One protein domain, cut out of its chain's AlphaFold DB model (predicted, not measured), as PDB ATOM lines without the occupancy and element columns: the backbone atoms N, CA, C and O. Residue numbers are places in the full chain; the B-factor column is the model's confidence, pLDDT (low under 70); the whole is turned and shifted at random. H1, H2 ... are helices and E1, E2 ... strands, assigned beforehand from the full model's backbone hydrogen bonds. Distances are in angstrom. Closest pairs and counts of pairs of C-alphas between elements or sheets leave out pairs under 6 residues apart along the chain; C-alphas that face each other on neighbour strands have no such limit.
ATOM      1  N   ASP A 329     238.595 175.616 121.296       74.56
ATOM      2  CA  ASP A 329     239.474 174.627 120.666       74.56
ATOM      3  C   ASP A 329     240.240 173.813 121.727       74.56
ATOM      4  O   ASP A 329     240.235 172.589 121.675       74.56
ATOM      5  N   GLU A 330     240.779 174.471 122.762       77.06
ATOM      6  CA  GLU A 330     241.437 173.797 123.897       77.06
ATOM      7  C   GLU A 330     240.464 172.891 124.671       77.06
ATOM      8  O   GLU A 330     240.821 171.786 125.065       77.06
ATOM      9  N   VAL A 331     239.209 173.317 124.873       73.88
ATOM     10  CA  VAL A 331     238.185 172.475 125.523       73.88
ATOM     11  C   VAL A 331     237.878 171.233 124.681       73.88
ATOM     12  O   VAL A 331     237.688 170.154 125.237       73.88
ATOM     13  N   MET A 332     237.849 171.362 123.352       69.50
ATOM     14  CA  MET A 332     237.641 170.224 122.455       69.50
ATOM     15  C   MET A 332     238.823 169.249 122.433       69.50
ATOM     16  O   MET A 332     238.595 168.065 122.218       69.50
ATOM     17  N   GLU A 333     240.051 169.721 122.659       74.44
ATOM     18  CA  GLU A 333     241.243 168.867 122.766       74.44
ATOM     19  C   GLU A 333     241.353 168.160 124.128       74.44
ATOM     20  O   GLU A 333     241.870 167.052 124.204       74.44
ATOM     21  N   VAL A 334     240.875 168.782 125.212       67.12
ATOM     22  CA  VAL A 334     241.015 168.239 126.579       67.12
ATOM     23  C   VAL A 334     239.950 167.188 126.920       67.12
ATOM     24  O   VAL A 334     240.202 166.309 127.747       67.12
ATOM     25  N   PHE A 335     238.752 167.272 126.337       64.19
ATOM     26  CA  PHE A 335     237.618 166.417 126.705       64.19
ATOM     27  C   PHE A 335     237.172 165.528 125.539       64.19
ATOM     28  O   PHE A 335     236.479 165.983 124.634       64.19
ATOM     29  N   ASP A 336     237.505 164.238 125.615       54.91
ATOM     30  CA  ASP A 336     237.499 163.345 124.447       54.91
ATOM     31  C   ASP A 336     236.202 162.534 124.209       54.91
ATOM     32  O   ASP A 336     236.145 161.727 123.285       54.91
ATOM     33  N   GLU A 337     235.129 162.713 124.996       65.19
ATOM     34  CA  GLU A 337     233.970 161.792 124.909       65.19
ATOM     35  C   GLU A 337     232.573 162.447 124.892       65.19
ATOM     36  O   GLU A 337     231.789 162.184 123.979       65.19
ATOM     37  N   LEU A 338     232.208 163.291 125.866       75.81
ATOM     38  CA  LEU A 338     230.912 163.992 125.886       75.81
ATOM     39  C   LEU A 338     230.937 165.139 126.905       75.81
ATOM     40  O   LEU A 338     231.131 164.900 128.095       75.81
ATOM     41  N   TYR A 339     230.673 166.370 126.467       77.81
ATOM     42  CA  TYR A 339     230.573 167.533 127.354       77.81
ATOM     43  C   TYR A 339     229.317 168.362 127.060       77.81
ATOM     44  O   TYR A 339     228.786 168.367 125.949       77.81
ATOM     45  N   VAL A 340     228.821 169.057 128.086       82.25
ATOM     46  CA  VAL A 340     227.649 169.937 128.001       82.25
ATOM     47  C   VAL A 340     228.076 171.340 128.400       82.25
ATOM     48  O   VAL A 340     228.492 171.563 129.536       82.25
ATOM     49  N   ASN A 341     227.909 172.296 127.493       84.44
ATOM     50  CA  ASN A 341     228.127 173.705 127.799       84.44
ATOM     51  C   ASN A 341     226.875 174.285 128.467       84.44
ATOM     52  O   ASN A 341     225.772 174.196 127.921       84.44
ATOM     53  N   LYS A 342     227.037 174.876 129.653       86.31
ATOM     54  CA  LYS A 342     225.984 175.646 130.325       86.31
ATOM     55  C   LYS A 342     226.407 177.104 130.420       86.31
ATOM     56  O   LYS A 342     227.392 177.433 131.075       86.31
ATOM     57  N   ASP A 343     225.633 177.962 129.767       88.62
ATOM     58  CA  ASP A 343     225.877 179.398 129.754       88.62
ATOM     59  C   ASP A 343     225.498 180.028 131.100       88.62
ATOM     60  O   ASP A 343     224.406 179.801 131.627       88.62
ATOM     61  N   ILE A 344     226.396 180.861 131.629       90.00
ATOM     62  CA  ILE A 344     226.181 181.645 132.848       90.00
ATOM     63  C   ILE A 344     226.057 183.118 132.459       90.00
ATOM     64  O   ILE A 344     226.979 183.705 131.890       90.00
ATOM     65  N   ILE A 345     224.920 183.730 132.782       90.38
ATOM     66  CA  ILE A 345     224.665 185.149 132.522       90.38
ATOM     67  C   ILE A 345     225.089 185.960 133.747       90.38
ATOM     68  O   ILE A 345     224.598 185.734 134.847       90.38
ATOM     69  N   GLU A 346     225.975 186.936 133.561       88.94
ATOM     70  CA  GLU A 346     226.524 187.743 134.656       88.94
ATOM     71  C   GLU A 346     225.831 189.103 134.787       88.94
ATOM     72  O   GLU A 346     225.683 189.843 133.812       88.94
ATOM     73  N   GLY A 347     225.454 189.461 136.013       86.00
ATOM     74  CA  GLY A 347     224.858 190.737 136.390       86.00
ATOM     75  C   GLY A 347     225.779 191.610 137.249       86.00
ATOM     76  O   GLY A 347     226.802 191.176 137.779       86.00
ATOM     77  N   GLY A 348     225.412 192.888 137.381       80.12
ATOM     78  CA  GLY A 348     226.086 193.828 138.287       80.12
ATOM     79  C   GLY A 348     227.469 194.311 137.838       80.12
ATOM     80  O   GLY A 348     228.240 194.762 138.686       80.12
ATOM     81  N   LYS A 349     227.783 194.224 136.537       81.50
ATOM     82  CA  LYS A 349     229.016 194.764 135.942       81.50
ATOM     83  C   LYS A 349     228.860 196.232 135.566       81.50
ATOM     84  O   LYS A 349     227.907 196.589 134.871       81.50
ATOM     85  N   ASP A 350     229.817 197.058 135.978       76.75
ATOM     86  CA  ASP A 350     229.883 198.445 135.528       76.75
ATOM     87  C   ASP A 350     230.526 198.502 134.137       76.75
ATOM     88  O   ASP A 350     231.643 198.035 133.924       76.75
ATOM     89  N   ARG A 351     229.803 199.062 133.165       70.50
ATOM     90  CA  ARG A 351     230.294 199.221 131.789       70.50
ATOM     91  C   ARG A 351     231.341 200.327 131.658       70.50
ATOM     92  O   ARG A 351     232.028 200.365 130.641       70.50
ATOM     93  N   GLN A 352     231.436 201.220 132.641       68.56
ATOM     94  CA  GLN A 352     232.399 202.321 132.653       68.56
ATOM     95  C   GLN A 352     233.749 201.902 133.250       68.56
ATOM     96  O   GLN A 352     234.767 202.518 132.940       68.56
ATOM     97  N   ASP A 353     233.780 200.823 134.037       71.38
ATOM     98  CA  ASP A 353     234.993 200.291 134.651       71.38
ATOM     99  C   ASP A 353     235.510 199.056 133.893       71.38
ATOM    100  O   ASP A 353     234.959 197.955 133.960       71.38
ATOM    101  N   ILE A 354     236.626 199.236 133.180       66.12
ATOM    102  CA  ILE A 354     237.297 198.172 132.420       66.12
ATOM    103  C   ILE A 354     237.712 197.017 133.346       66.12
ATOM    104  O   ILE A 354     237.695 195.859 132.924       66.12
ATOM    105  N   THR A 355     238.037 197.297 134.614       68.12
ATOM    106  CA  THR A 355     238.414 196.256 135.576       68.12
ATOM    107  C   THR A 355     237.207 195.419 136.003       68.12
ATOM    108  O   THR A 355     237.327 194.196 136.093       68.12
ATOM    109  N   SER A 356     236.019 196.017 136.140       71.38
ATOM    110  CA  SER A 356     234.769 195.295 136.431       71.38
ATOM    111  C   SER A 356     234.356 194.326 135.314       71.38
ATOM    112  O   SER A 356     233.646 193.356 135.582       71.38
ATOM    113  N   LEU A 357     234.789 194.556 134.070       71.00
ATOM    114  CA  LEU A 357     234.508 193.661 132.939       71.00
ATOM    115  C   LEU A 357     235.375 192.391 132.953       71.00
ATOM    116  O   LEU A 357     234.925 191.352 132.458       71.00
ATOM    117  N   LEU A 358     236.586 192.472 133.517       77.88
ATOM    118  CA  LEU A 358     237.546 191.362 133.604       77.88
ATOM    119  C   LEU A 358     237.292 190.438 134.800       77.88
ATOM    120  O   LEU A 358     237.627 189.256 134.725       77.88
ATOM    121  N   HIS A 359     236.702 190.966 135.872       81.25
ATOM    122  CA  HIS A 359     236.300 190.192 137.045       81.25
ATOM    123  C   HIS A 359     234.931 189.526 136.841       81.25
ATOM    124  O   HIS A 359     234.186 189.832 135.900       81.25
ATOM    125  N   LEU A 360     234.605 188.589 137.729       84.06
ATOM    126  CA  LEU A 360     233.295 187.951 137.796       84.06
ATOM    127  C   LEU A 360     232.209 188.978 138.178       84.06
ATOM    128  O   LEU A 360     232.455 189.875 138.985       84.06
ATOM    129  N   GLY A 361     231.022 188.872 137.575       82.38
ATOM    130  CA  GLY A 361     229.865 189.693 137.953       82.38
ATOM    131  C   GLY A 361     229.403 189.458 139.398       82.38
ATOM    132  O   GLY A 361     229.724 188.441 140.001       82.38
ATOM    133  N   LYS A 362     228.619 190.398 139.944       84.44
ATOM    134  CA  LYS A 362     228.072 190.315 141.317       84.44
ATOM    135  C   LYS A 362     226.918 189.321 141.456       84.44
ATOM    136  O   LYS A 362     226.522 189.000 142.570       84.44
ATOM    137  N   SER A 363     226.314 188.935 140.339       88.25
ATOM    138  CA  SER A 363     225.295 187.896 140.291       88.25
ATOM    139  C   SER A 363     225.487 187.052 139.044       88.25
ATOM    140  O   SER A 363     225.857 187.563 137.986       88.25
ATOM    141  N   LEU A 364     225.237 185.759 139.169       92.38
ATOM    142  CA  LEU A 364     225.345 184.766 138.110       92.38
ATOM    143  C   LEU A 364     223.968 184.142 137.912       92.38
ATOM    144  O   LEU A 364     223.301 183.818 138.887       92.38
ATOM    145  N   LYS A 365     223.505 183.980 136.677       91.31
ATOM    146  CA  LYS A 365     222.190 183.406 136.380       91.31
ATOM    147  C   LYS A 365     222.331 182.223 135.430       91.31
ATOM    148  O   LYS A 365     222.931 182.366 134.365       91.31
ATOM    149  N   ILE A 366     221.749 181.086 135.809       90.69
ATOM    150  CA  ILE A 366     221.692 179.859 135.005       90.69
ATOM    151  C   ILE A 366     220.222 179.456 134.885       90.69
ATOM    152  O   ILE A 366     219.583 179.101 135.874       90.69
ATOM    153  N   GLY A 367     219.655 179.541 133.679       85.31
ATOM    154  CA  GLY A 367     218.211 179.365 133.491       85.31
ATOM    155  C   GLY A 367     217.419 180.422 134.266       85.31
ATOM    156  O   GLY A 367     217.611 181.614 134.038       85.31
ATOM    157  N   ASP A 368     216.561 179.991 135.193       85.38
ATOM    158  CA  ASP A 368     215.757 180.877 136.052       85.38
ATOM    159  C   ASP A 368     216.369 181.119 137.440       85.38
ATOM    160  O   ASP A 368     215.884 181.973 138.183       85.38
ATOM    161  N   GLU A 369     217.453 180.420 137.781       87.69
ATOM    162  CA  GLU A 369     218.098 180.498 139.092       87.69
ATOM    163  C   GLU A 369     219.235 181.523 139.106       87.69
ATOM    164  O   GLU A 369     219.983 181.668 138.135       87.69
ATOM    165  N   THR A 370     219.362 182.240 140.223       92.12
ATOM    166  CA  THR A 370     220.384 183.269 140.449       92.12
ATOM    167  C   THR A 370     221.284 182.892 141.616       92.12
ATOM    168  O   THR A 370     220.782 182.528 142.676       92.12
ATOM    169  N   PHE A 371     222.582 183.077 141.427       92.31
ATOM    170  CA  PHE A 371     223.665 182.736 142.342       92.31
ATOM    171  C   PHE A 371     224.514 183.987 142.613       92.31
ATOM    172  O   PHE A 371     224.590 184.890 141.771       92.31
ATOM    173  N   GLY A 372     225.135 184.062 143.787       88.44
ATOM    174  CA  GLY A 372     226.012 185.160 144.191       88.44
ATOM    175  C   GLY A 372     227.436 185.029 143.651       88.44
ATOM    176  O   GLY A 372     228.012 186.016 143.198       88.44
ATOM    177  N   ASP A 373     227.985 183.817 143.652       88.75
ATOM    178  CA  ASP A 373     229.370 183.531 143.270       88.75
ATOM    179  C   ASP A 373     229.519 182.131 142.640       88.75
ATOM    180  O   ASP A 373     228.543 181.400 142.449       88.75
ATOM    181  N   LEU A 374     230.748 181.781 142.243       90.25
ATOM    182  CA  LEU A 374     231.036 180.477 141.642       90.25
ATOM    183  C   LEU A 374     230.956 179.325 142.650       90.25
ATOM    184  O   LEU A 374     230.575 178.234 142.237       90.25
TER     185      LEU A 374
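What this domain is: This is residues 329 to 374 of the 570 residues of the protein "Nucleic acid-binding protein" of Corchorus olitorius (UniProt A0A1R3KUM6). From H1 at one end, a stretched-out link, residues 335 to 344, runs to a small three-strand sheet; H2 sits on a loop between E1 and E2, away from the sheet. Residues 332 to 338 stick out. The printed part has 46 residues, with H1, E1, H2, E2 and E3 in that order, sheet order E1 - E2 - E3, antiparallel; it is mixed, under half in named elements. It is flat, 40 by 26 by 14 A, and only just loose, close to extended, with radius of gyration of the C-alphas 14.0 A.

Where its parts are: H1, residues 329 to 334, 8.8 A long, begins at C-alpha 329 (239.474, 174.627, 120.666). E1 is residues 345 to 347, H2 354 to 358, E2 363 to 366, 10.3 A long. E3, residues 369 to 371, ends at C-alpha 371 (223.665, 182.736, 142.342).

How they stand to each other: H1 and H2 are apart, and neither is on the sheet. E1 and E2 are antiparallel, 158 degrees; N 345 and O 365 are 2.9 A apart. E2 and E3 form a hairpin; N 371 and O 364 are 2.7 A apart. Every O i to N i+4 pair is within hydrogen-bond range in H1, 0 of 1 in H2, where 2 of 2 O i to N i+3 pairs are.

The domain as a whole: The farthest C-alphas, of Glu 337 and Gln 352, are 41.3 A apart. The printed part has no cut and no long link. pLDDT is under 70 at residues 332, 334 to 337, 352 and 354 to 355.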